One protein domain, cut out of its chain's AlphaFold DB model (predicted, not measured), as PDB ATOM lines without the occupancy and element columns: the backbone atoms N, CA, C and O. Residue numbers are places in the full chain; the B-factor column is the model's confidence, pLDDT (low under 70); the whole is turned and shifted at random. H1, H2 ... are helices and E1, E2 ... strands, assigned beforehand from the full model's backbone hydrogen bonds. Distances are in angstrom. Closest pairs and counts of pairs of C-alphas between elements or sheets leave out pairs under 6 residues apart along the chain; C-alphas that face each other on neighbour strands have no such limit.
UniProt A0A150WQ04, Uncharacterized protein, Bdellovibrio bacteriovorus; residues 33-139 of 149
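AT A GLANCE: This is residues 33 to 139 of the 149 residues of an uncharacterized protein of Bdellovibrio bacteriovorus (UniProt A0A150WQ04). A long, twisted antiparallel sheet, built mostly of the hairpin ribbon E2, E3 and E4, has a small helix on each face: H2 over one, H1 over the other. E2 and E3 are the longest strands; E1 and E5 are short edge strands. The printed part has 107 residues, with two named helices and five named strands that follow along the chain as H1 E1 H2 E2 E3 E4 E5; the sheet's order is E1 E2 E3 E4 E5, all antiparallel, and the class is mixed, helices and strands. It is compact, with a radius of gyration of the C-alphas of 13.6 A and spans of 41 by 28 by 25 A.

IN THESE COORDINATES: E2 is residues 77 to 89, 32.8 A long, and bends by 75 degrees at residue 80. E3 is residues 92 to 104, 36.4 A, and E4 residues 110 to 118, 26.0 A. E5 is residues 123 to 127, ending at C-alpha 127 (81.223, -19.509, -230.575); E1 is residues 46 to 48. H1, residues 33 to 37, begins at C-alpha 33 (86.985, -32.285, -235.965); H2 is residues 57 to 63.

HOW THE PARTS SIT: E2 to E5 form a meander, each strand the antiparallel neighbour of the one before. N 85 and O 97 of E2 and E3 are 2.8 A apart, N 98 and O 115 of E3 and E4 3.0 A, N 116 and O 125 of E4 and E5 2.9 A, and N 47 and O 86 of E1 and E2 2.8 A, within hydrogen-bond range. H1 and H2 are on opposite faces, at heights over the sheet of 6.4 A and 9.4 A. The closest C-alphas of H2 and E4, Val 59 and Ile 117, are 6.9 A apart. In H1 and H2 every O i to N i+4 pair is within hydrogen-bond range.

THE WHOLE: The C-alphas farthest apart, Asn 90 and Glu 106, are 42.3 A apart. The printed part has no cut; the link from H2 to E2 is long, and in it residues 67 to 76 have pLDDT under 70.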
ATOM      1  N   ASP A  33      87.815 -33.481-236.113       93.12
ATOM      2  CA  ASP A  33      86.985 -32.285-235.965       93.12
ATOM      3  C   ASP A  33      86.215 -32.290-234.626       93.12
ATOM      4  O   ASP A  33      86.139 -31.266-233.962       93.12
ATOM      5  N   GLN A  34      85.699 -33.437-234.166       93.06
ATOM      6  CA  GLN A  34      85.055 -33.550-232.847       93.06
ATOM      7  C   GLN A  34      86.041 -33.386-231.686       93.06
ATOM      8  O   GLN A  34      85.670 -32.837-230.650       93.06
ATOM      9  N   VAL A  35      87.277 -33.874-231.827       93.44
ATOM     10  CA  VAL A  35      88.332 -33.615-230.837       93.44
ATOM     11  C   VAL A  35      88.580 -32.114-230.765       93.44
ATOM     12  O   VAL A  35      88.471 -31.548-229.683       93.44
ATOM     13  N   LEU A  36      88.798 -31.462-231.911       95.19
ATOM     14  CA  LEU A  36      89.011 -30.018-231.990       95.19
ATOM     15  C   LEU A  36      87.872 -29.217-231.340       95.19
ATOM     16  O   LEU A  36      88.143 -28.400-230.471       95.19
ATOM     17  N   LEU A  37      86.617 -29.493-231.704       93.56
ATOM     18  CA  LEU A  37      85.442 -28.772-231.190       93.56
ATOM     19  C   LEU A  37      85.165 -29.004-229.694       93.56
ATOM     20  O   LEU A  37      84.411 -28.253-229.087       93.56
ATOM     21  N   SER A  38      85.744 -30.051-229.097       92.00
ATOM     22  CA  SER A  38      85.614 -30.325-227.658       92.00
ATOM     23  C   SER A  38      86.865 -29.986-226.849       92.00
ATOM     24  O   SER A  38      86.918 -30.337-225.676       92.00
ATOM     25  N   THR A  39      87.862 -29.348-227.470       92.75
ATOM     26  CA  THR A  39      89.124 -28.966-226.827       92.75
ATOM     27  C   THR A  39      89.106 -27.499-226.420       92.75
ATOM     28  O   THR A  39      88.748 -26.641-227.226       92.75
ATOM     29  N   MET A  40      89.576 -27.217-225.208       90.62
ATOM     30  CA  MET A  40      89.666 -25.881-224.630       90.62
ATOM     31  C   MET A  40      91.108 -25.384-224.499       90.62
ATOM     32  O   MET A  40      92.039 -26.184-224.351       90.62
ATOM     33  N   PRO A  41      91.327 -24.055-224.494       90.12
ATOM     34  CA  PRO A  41      92.564 -23.476-223.982       90.12
ATOM     35  C   PRO A  41      92.895 -24.026-222.586       90.12
ATOM     36  O   PRO A  41      92.060 -23.991-221.688       90.12
ATOM     37  N   GLY A  42      94.116 -24.535-222.405       86.69
ATOM     38  CA  GLY A  42      94.561 -25.156-221.149       86.69
ATOM     39  C   GLY A  42      94.382 -26.678-221.076       86.69
ATOM     40  O   GLY A  42      94.988 -27.310-220.207       86.69
ATOM     41  N   ASP A  43      93.643 -27.293-222.004       91.81
ATOM     42  CA  ASP A  43      93.569 -28.752-222.086       91.81
ATOM     43  C   ASP A  43      94.918 -29.365-222.485       91.81
ATOM     44  O   ASP A  43      95.708 -28.783-223.227       91.81
ATOM     45  N   ALA A  44      95.165 -30.608-222.061       91.62
ATOM     46  CA  ALA A  44      96.423 -31.315-222.327       91.62
ATOM     47  C   ALA A  44      96.751 -31.473-223.827       91.62
ATOM     48  O   ALA A  44      97.908 -31.678-224.198       91.62
ATOM     49  N   ASN A  45      95.734 -31.421-224.684       93.56
ATOM     50  CA  ASN A  45      95.851 -31.541-226.129       93.56
ATOM     51  C   ASN A  45      95.849 -30.190-226.866       93.56
ATOM     52  O   ASN A  45      96.060 -30.195-228.081       93.56
ATOM     53  N   ALA A  46      95.672 -29.070-226.157       95.50
ATOM     54  CA  ALA A  46      95.801 -27.712-226.670       95.50
ATOM     55  C   ALA A  46      97.162 -27.124-226.286       95.50
ATOM     56  O   ALA A  46      97.547 -27.077-225.119       95.50
ATOM     57  N   ARG A  47      97.916 -26.648-227.274       94.94
ATOM     58  CA  ARG A  47      99.254 -26.090-227.067       94.94
ATOM     59  C   ARG A  47      99.310 -24.658-227.556       94.94
ATOM     60  O   ARG A  47      99.052 -24.406-228.728       94.94
ATOM     61  N   TYR A  48      99.689 -23.742-226.674       94.69
ATOM     62  CA  TYR A  48      99.828 -22.332-227.021       94.69
ATOM     63  C   TYR A  48     100.872 -22.101-228.126       94.69
ATOM     64  O   TYR A  48     101.950 -22.709-228.143       94.69
ATOM     65  N   ILE A  49     100.547 -21.187-229.039       93.00
ATOM     66  CA  ILE A  49     101.374 -20.791-230.173       93.00
ATOM     67  C   ILE A  49     101.923 -19.389-229.921       93.00
ATOM     68  O   ILE A  49     101.263 -18.383-230.157       93.00
ATOM     69  N   ASN A  50     103.194 -19.334-229.523       87.44
ATOM     70  CA  ASN A  50     103.918 -18.079-229.297       87.44
ATOM     71  C   ASN A  50     104.184 -17.271-230.583       87.44
ATOM     72  O   ASN A  50     104.534 -16.096-230.517       87.44
ATOM     73  N   ASN A  51     104.114 -17.905-231.757       85.81
ATOM     74  CA  ASN A  51     104.421 -17.255-233.026       85.81
ATOM     75  C   ASN A  51     103.451 -17.692-234.129       85.81
ATOM     76  O   ASN A  51     103.615 -18.748-234.734       85.81
ATOM     77  N   VAL A  52     102.484 -16.831-234.439       79.94
ATOM     78  CA  VAL A  52     101.467 -17.053-235.480       79.94
ATOM     79  C   VAL A  52     102.101 -17.320-236.854       79.94
ATOM     80  O   VAL A  52     101.535 -18.049-237.664       79.94
ATOM     81  N   SER A  53     103.320 -16.830-237.119       82.88
ATOM     82  CA  SER A  53     104.005 -17.064-238.395       82.88
ATOM     83  C   SER A  53     104.421 -18.524-238.619       82.88
ATOM     84  O   SER A  53     104.821 -18.866-239.732       82.88
ATOM     85  N   SER A  54     104.389 -19.385-237.592       84.69
ATOM     86  CA  SER A  54     104.641 -20.824-237.750       84.69
ATOM     87  C   SER A  54     103.413 -21.602-238.222       84.69
ATOM     88  O   SER A  54     103.533 -22.782-238.552       84.69
ATOM     89  N   LEU A  55     102.237 -20.971-238.248       89.38
ATOM     90  CA  LEU A  55     101.012 -21.605-238.709       89.38
ATOM     91  C   LEU A  55     101.052 -21.870-240.221       89.38
ATOM     92  O   LEU A  55     101.612 -21.082-240.992       89.38
ATOM     93  N   PRO A  56     100.395 -22.942-240.700       93.31
ATOM     94  CA  PRO A  56     100.189 -23.137-242.126       93.31
ATOM     95  C   PRO A  56      99.476 -21.928-242.746       93.31
ATOM     96  O   PRO A  56      98.458 -21.476-242.235       93.31
ATOM     97  N   SER A  57      99.935 -21.452-243.905       92.69
ATOM     98  CA  SER A  57      99.393 -20.236-244.543       92.69
ATOM     99  C   SER A  57      97.878 -20.267-244.785       92.69
ATOM    100  O   SER A  57      97.205 -19.249-244.665       92.69
ATOM    101  N   LYS A  58      97.319 -21.442-245.095       92.81
ATOM    102  CA  LYS A  58      95.868 -21.647-245.243       92.81
ATOM    103  C   LYS A  58      95.088 -21.479-243.935       92.81
ATOM    104  O   LYS A  58      93.918 -21.139-243.989       92.81
ATOM    105  N   VAL A  59      95.725 -21.746-242.795       92.75
ATOM    106  CA  VAL A  59      95.151 -21.571-241.455       92.75
ATOM    107  C   VAL A  59      95.210 -20.099-241.075       92.75
ATOM    108  O   VAL A  59      94.184 -19.554-240.702       92.75
ATOM    109  N   VAL A  60      96.358 -19.440-241.285       90.62
ATOM    110  CA  VAL A  60      96.495 -17.981-241.095       90.62
ATOM    111  C   VAL A  60      95.428 -17.240-241.892       90.62
ATOM    112  O   VAL A  60      94.639 -16.497-241.331       90.62
ATOM    113  N   LYS A  61      95.312 -17.547-243.189       90.00
ATOM    114  CA  LYS A  61      94.287 -16.945-244.043       90.00
ATOM    115  C   LYS A  61      92.867 -17.230-243.555       90.00
ATOM    116  O   LYS A  61      91.984 -16.410-243.766       90.00
ATOM    117  N   ALA A  62      92.624 -18.409-242.989       90.06
ATOM    118  CA  ALA A  62      91.309 -18.749-242.480       90.06
ATOM    119  C   ALA A  62      90.986 -17.948-241.208       90.06
ATOM    120  O   ALA A  62      89.856 -17.485-241.111       90.06
ATOM    121  N   PHE A  63      91.957 -17.711-240.314       87.25
ATOM    122  CA  PHE A  63      91.815 -16.793-239.174       87.25
ATOM    123  C   PHE A  63      91.586 -15.347-239.624       87.25
ATOM    124  O   PHE A  63      90.639 -14.725-239.168       87.25
ATOM    125  N   ASP A  64      92.327 -14.853-240.620       84.75
ATOM    126  CA  ASP A  64      92.107 -13.508-241.191       84.75
ATOM    127  C   ASP A  64      90.692 -13.321-241.786       84.75
ATOM    128  O   ASP A  64      90.264 -12.205-242.071       84.75
ATOM    129  N   GLN A  65      89.989 -14.426-242.056       82.88
ATOM    130  CA  GLN A  65      88.624 -14.465-242.586       82.88
ATOM    131  C   GLN A  65      87.579 -14.797-241.515       82.88
ATOM    132  O   GLN A  65      86.383 -14.866-241.826       82.88
ATOM    133  N   VAL A  66      88.003 -15.052-240.277       74.75
ATOM    134  CA  VAL A  66      87.104 -15.115-239.131       74.75
ATOM    135  C   VAL A  66      86.700 -13.681-238.822       74.75
ATOM    136  O   VAL A  66      87.351 -12.967-238.069       74.75
ATOM    137  N   ASP A  67      85.578 -13.266-239.401       65.25
ATOM    138  CA  ASP A  67      84.784 -12.207-238.795       65.25
ATOM    139  C   ASP A  67      84.213 -12.794-237.500       65.25
ATOM    140  O   ASP A  67      83.176 -13.468-237.521       65.25
ATOM    141  N   LEU A  68      84.909 -12.596-236.372       58.47
ATOM    142  CA  LEU A  68      84.240 -12.660-235.075       58.47
ATOM    143  C   LEU A  68      83.037 -11.722-235.204       58.47
ATOM    144  O   LEU A  68      83.227 -10.575-235.624       58.47
ATOM    145  N   PRO A  69      81.806 -12.226-235.012       50.44
ATOM    146  CA  PRO A  69      80.618 -11.544-235.483       50.44
ATOM    147  C   PRO A  69      80.620 -10.096-235.005       50.44
ATOM    148  O   PRO A  69      80.893  -9.813-233.842       50.44
ATOM    149  N   PHE A  70      80.301  -9.196-235.932       39.94
ATOM    150  CA  PHE A  70      80.158  -7.752-235.740       39.94
ATOM    151  C   PHE A  70      79.266  -7.375-234.535       39.94
ATOM    152  O   PHE A  70      79.329  -6.245-234.081       39.94
ATOM    153  N   GLU A  71      78.537  -8.321-233.933       45.09
ATOM    154  CA  GLU A  71      77.898  -8.201-232.611       45.09
ATOM    155  C   GLU A  71      78.890  -7.868-231.470       45.09
ATOM    156  O   GLU A  71      78.505  -7.271-230.465       45.09
ATOM    157  N   MET A  72      80.190  -8.150-231.639       47.66
ATOM    158  CA  MET A  72      81.265  -7.628-230.781       47.66
ATOM    159  C   MET A  72      81.634  -6.163-231.090       47.66
ATOM    160  O   MET A  72      82.236  -5.487-230.263       47.66
ATOM    161  N   GLY A  73      81.271  -5.662-232.271       41.38
ATOM    162  CA  GLY A  73      81.452  -4.289-232.760       41.38
ATOM    163  C   GLY A  73      80.202  -3.402-232.662       41.38
ATOM    164  O   GLY A  73      80.308  -2.190-232.841       41.38
ATOM    165  N   ASP A  74      79.046  -3.966-232.296       49.56
ATOM    166  CA  ASP A  74      77.808  -3.233-231.985       49.56
ATOM    167  C   ASP A  74      77.916  -2.411-230.679       49.56
ATOM    168  O   ASP A  74      77.000  -1.667-230.324       49.56
ATOM    169  N   GLY A  75      79.044  -2.536-229.966       55.06
ATOM    170  CA  GLY A  75      79.351  -1.843-228.710       55.06
ATOM    171  C   GLY A  75      79.053  -2.653-227.444       55.06
ATOM    172  O   GLY A  75      79.194  -2.123-226.341       55.06
ATOM    173  N   TYR A  76      78.645  -3.919-227.580       69.19
ATOM    174  CA  TYR A  76      78.292  -4.775-226.442       69.19
ATOM    175  C   TYR A  76      79.478  -5.499-225.809       69.19
ATOM    176  O   TYR A  76      79.441  -5.719-224.603       69.19
ATOM    177  N   TYR A  77      80.519  -5.832-226.577       74.75
ATOM    178  CA  TYR A  77      81.706  -6.517-226.066       74.75
ATOM    179  C   TYR A  77      82.955  -5.655-226.226       74.75
ATOM    180  O   TYR A  77      83.175  -5.022-227.254       74.75
ATOM    181  N   ASN A  78      83.810  -5.679-225.209       79.31
ATOM    182  CA  ASN A  78      85.135  -5.083-225.237       79.31
ATOM    183  C   ASN A  78      86.169  -6.207-225.299       79.31
ATOM    184  O   ASN A  78      86.239  -7.029-224.383       79.31
ATOM    185  N   TYR A  79      86.960  -6.236-226.370       81.25
ATOM    186  CA  TYR A  79      88.095  -7.149-226.500       81.25
ATOM    187  C   TYR A  79      89.170  -6.821-225.458       81.25
ATOM    188  O   TYR A  79      89.475  -5.650-225.221       81.25
ATOM    189  N   ARG A  80      89.752  -7.859-224.853       83.88
ATOM    190  CA  ARG A  80      90.771  -7.733-223.804       83.88
ATOM    191  C   ARG A  80      92.095  -8.376-224.193       83.88
ATOM    192  O   ARG A  80      93.135  -7.742-224.060       83.88
ATOM    193  N   ALA A  81      92.055  -9.615-224.671       86.69
ATOM    194  CA  ALA A  81      93.243 -10.387-225.023       86.69
ATOM    195  C   ALA A  81      92.895 -11.502-226.015       86.69
ATOM    196  O   ALA A  81      91.729 -11.869-226.162       86.69
ATOM    197  N   GLY A  82      93.911 -12.059-226.671       88.00
ATOM    198  CA  GLY A  82      93.734 -13.088-227.686       88.00
ATOM    199  C   GLY A  82      94.950 -13.997-227.780       88.00
ATOM    200  O   GLY A  82      96.089 -13.551-227.637       88.00
ATOM    201  N   ALA A  83      94.707 -15.284-228.007       91.19
ATOM    202  CA  ALA A  83      95.743 -16.303-228.083       91.19
ATOM    203  C   ALA A  83      95.388 -17.391-229.101       91.19
ATOM    204  O   ALA A  83      94.222 -17.716-229.323       91.19
ATOM    205  N   PHE A  84      96.421 -17.999-229.685       93.38
ATOM    206  CA  PHE A  84      96.284 -19.094-230.640       93.38
ATOM    207  C   PHE A  84      96.779 -20.404-230.036       93.38
ATOM    208  O   PHE A  84      97.817 -20.439-229.371       93.38
ATOM    209  N   TYR A  85      96.070 -21.491-230.323       95.75
ATOM    210  CA  TYR A  85      96.390 -22.830-229.844       95.75
ATOM    211  C   TYR A  85      96.418 -23.831-230.998       95.75
ATOM    212  O   TYR A  85      95.584 -23.791-231.900       95.75
ATOM    213  N   GLU A  86      97.374 -24.756-230.955       96.38
ATOM    214  CA  GLU A  86      97.429 -25.952-231.792       96.38
ATOM    215  C   GLU A  86      96.788 -27.109-231.028       96.38
ATOM    216  O   GLU A  86      97.174 -27.389-229.892       96.38
ATOM    217  N   VAL A  87      95.840 -27.804-231.654       97.25
ATOM    218  CA  VAL A  87      95.199 -28.985-231.070       97.25
ATOM    219  C   VAL A  87      95.757 -30.245-231.705       97.25
ATOM    220  O   VAL A  87      95.795 -30.386-232.933       97.25
ATOM    221  N   THR A  88      96.158 -31.188-230.858       96.00
ATOM    222  CA  THR A  88      96.710 -32.479-231.277       96.00
ATOM    223  C   THR A  88      95.838 -33.644-230.826       96.00
ATOM    224  O   THR A  88      95.259 -33.623-229.749       96.00
ATOM    225  N   ASP A  89      95.757 -34.692-231.634       94.19
ATOM    226  CA  ASP A  89      95.198 -35.984-231.246       94.19
ATOM    227  C   ASP A  89      96.234 -37.066-231.537       94.19
ATOM    228  O   ASP A  89      96.739 -37.169-232.657       94.19
ATOM    229  N   ASN A  90      96.603 -37.844-230.518       90.56
ATOM    230  CA  ASN A  90      97.625 -38.891-230.623       90.56
ATOM    231  C   ASN A  90      98.938 -38.418-231.295       90.56
ATOM    232  O   ASN A  90      99.562 -39.148-232.065       90.56
ATOM    233  N   GLY A  91      99.355 -37.177-231.014       90.31
ATOM    234  CA  GLY A  91     100.569 -36.566-231.570       90.31
ATOM    235  C   GLY A  91     100.429 -36.004-232.991       90.31
ATOM    236  O   GLY A  91     101.414 -35.529-233.552       90.31
ATOM    237  N   VAL A  92      99.230 -36.033-233.575       94.00
ATOM    238  CA  VAL A  92      98.931 -35.465-234.895       94.00
ATOM    239  C   VAL A  92      98.134 -34.179-234.728       94.00
ATOM    240  O   VAL A  92      97.148 -34.153-234.000       94.00
ATOM    241  N   VAL A  93      98.521 -33.113-235.426       96.06
ATOM    242  CA  VAL A  93      97.759 -31.855-235.423       96.06
ATOM    243  C   VAL A  93      96.415 -32.054-236.122       96.06
ATOM    244  O   VAL A  93      96.370 -32.385-237.311       96.06
ATOM    245  N   VAL A  94      95.323 -31.825-235.395       96.62
ATOM    246  CA  VAL A  94      93.949 -31.923-235.915       96.62
ATOM    247  C   VAL A  94      93.377 -30.560-236.297       96.62
ATOM    248  O   VAL A  94      92.575 -30.465-237.228       96.62
ATOM    249  N   GLY A  95      93.859 -29.488-235.670       96.81
ATOM    250  CA  GLY A  95      93.485 -28.124-236.010       96.81
ATOM    251  C   GLY A  95      94.003 -27.101-235.019       96.81
ATOM    252  O   GLY A  95      94.986 -27.342-234.323       96.81
ATOM    253  N   TYR A  96      93.349 -25.950-235.013       96.31
ATOM    254  CA  TYR A  96      93.784 -24.743-234.340       96.31
ATOM    255  C   TYR A  96      92.579 -24.003-233.768       96.31
ATOM    256  O   TYR A  96      91.490 -24.035-234.352       96.31
ATOM    257  N   ILE A  97      92.802 -23.336-232.643       94.94
ATOM    258  CA  ILE A  97      91.816 -22.508-231.953       94.94
ATOM    259  C   ILE A  97      92.381 -21.094-231.864       94.94
ATOM    260  O   ILE A  97      93.531 -20.913-231.461       94.94
ATOM    261  N   GLU A  98      91.574 -20.107-232.221       92.69
ATOM    262  CA  GLU A  98      91.772 -18.724-231.795       92.69
ATOM    263  C   GLU A  98      90.820 -18.459-230.631       92.69
ATOM    264  O   GLU A  98      89.611 -18.671-230.750       92.69
ATOM    265  N   ALA A  99      91.383 -18.057-229.497       91.69
ATOM    266  CA  ALA A  99      90.655 -17.769-228.276       91.69
ATOM    267  C   ALA A  99      90.734 -16.273-227.980       91.69
ATOM    268  O   ALA A  99      91.826 -15.710-227.961       91.69
ATOM    269  N   ASN A 100      89.583 -15.655-227.729       88.19
ATOM    270  CA  ASN A 100      89.442 -14.223-227.502       88.19
ATOM    271  C   ASN A 100      88.776 -13.985-226.152       88.19
ATOM    272  O   ASN A 100      87.656 -14.440-225.924       88.19
ATOM    273  N   LEU A 101      89.462 -13.264-225.271       88.00
ATOM    274  CA  LEU A 101      88.908 -12.807-224.007       88.00
ATOM    275  C   LEU A 101      88.173 -11.485-224.215       88.00
ATOM    276  O   LEU A 101      88.725 -10.528-224.768       88.00
ATOM    277  N   MET A 102      86.941 -11.423-223.727       85.69
ATOM    278  CA  MET A 102      86.058 -10.272-223.883       85.69
ATOM    279  C   MET A 102      85.327  -9.961-222.580       85.69
ATOM    280  O   MET A 102      85.188 -10.821-221.717       85.69
ATOM    281  N   THR A 103      84.823  -8.739-222.450       83.62
ATOM    282  CA  THR A 103      83.908  -8.332-221.365       83.62
ATOM    283  C   THR A 103      82.675  -7.671-221.952       83.62
ATOM    284  O   THR A 103      82.814  -6.953-222.944       83.62
ATOM    285  N   TYR A 104      81.508  -7.820-221.331       78.50
ATOM    286  CA  TYR A 104      80.322  -7.067-221.743       78.50
ATOM    287  C   TYR A 104      80.399  -5.610-221.266       78.50
ATOM    288  O   TYR A 104      80.968  -5.304-220.224       78.50
ATOM    289  N   THR A 105      79.805  -4.676-222.007       74.88
ATOM    290  CA  THR A 105      79.762  -3.258-221.603       74.88
ATOM    291  C   THR A 105      78.916  -3.040-220.341       74.88
ATOM    292  O   THR A 105      79.184  -2.124-219.567       74.88
ATOM    293  N   GLU A 106      77.915  -3.893-220.111       75.75
ATOM    294  CA  GLU A 106      76.990  -3.807-218.971       75.75
ATOM    295  C   GLU A 106      77.270  -4.850-217.874       75.75
ATOM    296  O   GLU A 106      76.636  -4.807-216.819       75.75
ATOM    297  N   ASP A 107      78.223  -5.759-218.098       74.94
ATOM    298  CA  ASP A 107      78.565  -6.852-217.186       74.94
ATOM    299  C   ASP A 107      80.095  -6.964-217.050       74.94
ATOM    300  O   ASP A 107      80.783  -7.140-218.059       74.94
ATOM    301  N   PRO A 108      80.655  -6.863-215.826       73.12
ATOM    302  CA  PRO A 108      82.089  -7.031-215.602       73.12
ATOM    303  C   PRO A 108      82.601  -8.464-215.839       73.12
ATOM    304  O   PRO A 108      83.807  -8.683-215.715       73.12
ATOM    305  N   GLY A 109      81.729  -9.432-216.138       81.62
ATOM    306  CA  GLY A 109      82.095 -10.807-216.456       81.62
ATOM    307  C   GLY A 109      83.050 -10.926-217.647       81.62
ATOM    308  O   GLY A 109      82.986 -10.161-218.617       81.62
ATOM    309  N   PHE A 110      83.946 -11.910-217.564       85.62
ATOM    310  CA  PHE A 110      84.823 -12.287-218.664       85.62
ATOM    311  C   PHE A 110      84.207 -13.432-219.460       85.62
ATOM    312  O   PHE A 110      83.773 -14.438-218.900       85.62
ATOM    313  N   TYR A 111      84.241 -13.296-220.779       85.56
ATOM    314  CA  TYR A 111      83.698 -14.260-221.720       85.56
ATOM    315  C   TYR A 111      84.777 -14.723-222.682       85.56
ATOM    316  O   TYR A 111      85.619 -13.931-223.122       85.56
ATOM    317  N   LEU A 112      84.727 -16.006-223.024       87.00
ATOM    318  CA  LEU A 112      85.650 -16.612-223.969       87.00
ATOM    319  C   LEU A 112      84.954 -16.854-225.309       87.00
ATOM    320  O   LEU A 112      84.009 -17.636-225.397       87.00
ATOM    321  N   GLY A 113      85.450 -16.203-226.356       87.69
ATOM    322  CA  GLY A 113      85.060 -16.465-227.737       87.69
ATOM    323  C   GLY A 113      86.057 -17.404-228.406       87.69
ATOM    324  O   GLY A 113      87.260 -17.145-228.350       87.69
ATOM    325  N   LEU A 114      85.582 -18.468-229.055       90.94
ATOM    326  CA  LEU A 114      86.424 -19.468-229.716       90.94
ATOM    327  C   LEU A 114      86.112 -19.575-231.211       90.94
ATOM    328  O   LEU A 114      84.957 -19.730-231.610       90.94
ATOM    329  N   ALA A 115      87.154 -19.561-232.038       91.56
ATOM    330  CA  ALA A 115      87.071 -19.898-233.455       91.56
ATOM    331  C   ALA A 115      87.896 -21.154-233.756       91.56
ATOM    332  O   ALA A 115      89.096 -21.214-233.482       91.56
ATOM    333  N   PHE A 116      87.251 -22.158-234.355       94.06
ATOM    334  CA  PHE A 116      87.841 -23.472-234.606       94.06
ATOM    335  C   PHE A 116      88.154 -23.664-236.090       94.06
ATOM    336  O   PHE A 116      87.262 -23.628-236.948       94.06
ATOM    337  N   ILE A 117      89.423 -23.932-236.405       95.06
ATOM    338  CA  ILE A 117      89.910 -24.145-237.771       95.06
ATOM    339  C   ILE A 117      90.652 -25.473-237.839       95.06
ATOM    340  O   ILE A 117      91.673 -25.665-237.184       95.06
ATOM    341  N   ASN A 118      90.188 -26.410-238.661       96.44
ATOM    342  CA  ASN A 118      90.870 -27.697-238.767       96.44
ATOM    343  C   ASN A 118      92.214 -27.592-239.512       96.44
ATOM    344  O   ASN A 118      92.519 -26.609-240.191       96.44
ATOM    345  N   ALA A 119      93.019 -28.657-239.469       94.81
ATOM    346  CA  ALA A 119      94.343 -28.698-240.101       94.81
ATOM    347  C   ALA A 119      94.330 -28.503-241.636       94.81
ATOM    348  O   ALA A 119      95.377 -28.319-242.273       94.81
ATOM    349  N   LYS A 120      93.153 -28.540-242.275       94.44
ATOM    350  CA  LYS A 120      92.974 -28.244-243.702       94.44
ATOM    351  C   LYS A 120      92.713 -26.759-243.975       94.44
ATOM    352  O   LYS A 120      92.729 -26.393-245.145       94.44
ATOM    353  N   GLY A 121      92.577 -25.924-242.946       92.75
ATOM    354  CA  GLY A 121      92.193 -24.517-243.068       92.75
ATOM    355  C   GLY A 121      90.686 -24.330-243.254       92.75
ATOM    356  O   GLY A 121      90.266 -23.302-243.770       92.75
ATOM    357  N   LEU A 122      89.871 -25.336-242.912       92.75
ATOM    358  CA  LEU A 122      88.417 -25.206-242.932       92.75
ATOM    359  C   LEU A 122      87.955 -24.701-241.570       92.75
ATOM    360  O   LEU A 122      88.263 -25.317-240.548       92.75
ATOM    361  N   ARG A 123      87.186 -23.613-241.579       91.50
ATOM    362  CA  ARG A 123      86.462 -23.139-240.401       91.50
ATOM    363  C   ARG A 123      85.354 -24.130-240.062       91.50
ATOM    364  O   ARG A 123      84.554 -24.463-240.937       91.50
ATOM    365  N   LEU A 124      85.319 -24.585-238.817       91.81
ATOM    366  CA  LEU A 124      84.286 -25.494-238.328       91.81
ATOM    367  C   LEU A 124      83.187 -24.736-237.589       91.81
ATOM    368  O   LEU A 124      82.017 -24.891-237.921       91.81
ATOM    369  N   GLU A 125      83.571 -23.887-236.637       88.19
ATOM    370  CA  GLU A 125      82.644 -23.210-235.731       88.19
ATOM    371  C   GLU A 125      83.241 -21.891-235.223       88.19
ATOM    372  O   GLU A 125      84.465 -21.732-235.177       88.19
ATOM    373  N   ILE A 126      82.357 -20.954-234.882       85.31
ATOM    374  CA  ILE A 126      82.662 -19.757-234.099       85.31
ATOM    375  C   ILE A 126      81.618 -19.714-232.987       85.31
ATOM    376  O   ILE A 126      80.426 -19.653-233.289       85.31
ATOM    377  N   ASP A 127      82.070 -19.714-231.742       83.31
ATOM    378  CA  ASP A 127      81.223 -19.509-230.575       83.31
ATOM    379  C   ASP A 127      81.685 -18.232-229.856       83.31
ATOM    380  O   ASP A 127      82.759 -18.230-229.250       83.31
ATOM    381  N   PRO A 128      80.938 -17.119-229.963       72.75
ATOM    382  CA  PRO A 128      81.320 -15.851-229.350       72.75
ATOM    383  C   PRO A 128      81.122 -15.832-227.828       72.75
ATOM    384  O   PRO A 128      81.564 -14.883-227.187       72.75
ATOM    385  N   ASN A 129      80.465 -16.837-227.243       73.31
ATOM    386  CA  ASN A 129      80.231 -16.917-225.807       73.31
ATOM    387  C   ASN A 129      80.282 -18.376-225.344       73.31
ATOM    388  O   ASN A 129      79.294 -18.936-224.863       73.31
ATOM    389  N   TYR A 130      81.466 -18.975-225.471       76.94
ATOM    390  CA  TYR A 130      81.706 -20.360-225.074       76.94
ATOM    391  C   TYR A 130      81.535 -20.569-223.556       76.94
ATOM    392  O   TYR A 130      81.387 -21.692-223.073       76.94
ATOM    393  N   GLY A 131      81.535 -19.482-222.783       79.06
ATOM    394  CA  GLY A 131      81.210 -19.488-221.367       79.06
ATOM    395  C   GLY A 131      81.654 -18.213-220.663       79.06
ATOM    396  O   GLY A 131      82.466 -17.442-221.182       79.06
ATOM    397  N   GLU A 132      81.118 -18.031-219.460       83.75
ATOM    398  CA  GLU A 132      81.603 -17.059-218.486       83.75
ATOM    399  C   GLU A 132      82.706 -17.703-217.640       83.75
ATOM    400  O   GLU A 132      82.575 -18.854-217.216       83.75
ATOM    401  N   PHE A 133      83.785 -16.962-217.402       83.19
ATOM    402  CA  PHE A 133      84.948 -17.432-216.656       83.19
ATOM    403  C   PHE A 133      85.402 -16.371-215.656       83.19
ATOM    404  O   PHE A 133      85.287 -15.167-215.890       83.19
ATOM    405  N   THR A 134      85.987 -16.810-214.548       84.81
ATOM    406  CA  THR A 134      86.835 -15.942-213.728       84.81
ATOM    407  C   THR A 134      88.231 -15.854-214.342       84.81
ATOM    408  O   THR A 134      88.681 -16.762-215.041       84.81
ATOM    409  N   LEU A 135      88.952 -14.764-214.072       81.62
ATOM    410  CA  LEU A 135      90.292 -14.576-214.633       81.62
ATOM    411  C   LEU A 135      91.268 -15.691-214.210       81.62
ATOM    412  O   LEU A 135      92.078 -16.143-215.016       81.62
ATOM    413  N   ASP A 136      91.143 -16.187-212.977       86.31
ATOM    414  CA  ASP A 136      91.993 -17.254-212.431       86.31
ATOM    415  C   ASP A 136      91.751 -18.628-213.086       86.31
ATOM    416  O   ASP A 136      92.595 -19.519-212.984       86.31
ATOM    417  N   GLU A 137      90.612 -18.817-213.760       85.06
ATOM    418  CA  GLU A 137      90.288 -20.044-214.501       85.06
ATOM    419  C   GLU A 137      90.882 -20.051-215.914       85.06
ATOM    420  O   GLU A 137      90.945 -21.102-216.554       85.06
ATOM    421  N   LEU A 138      91.330 -18.893-216.405       84.69
ATOM    422  CA  LEU A 138      91.867 -18.754-217.750       84.69
ATOM    423  C   LEU A 138      93.372 -19.048-217.788       84.69
ATOM    424  O   LEU A 138      94.104 -18.674-216.867       84.69
ATOM    425  N   PRO A 139      93.871 -19.647-218.887       86.94
ATOM    426  CA  PRO A 139      95.299 -19.687-219.169       86.94
ATOM    427  C   PRO A 139      95.916 -18.286-219.113       86.94
ATOM    428  O   PRO A 139      95.321 -17.319-219.594       86.94
TER     429      PRO A 139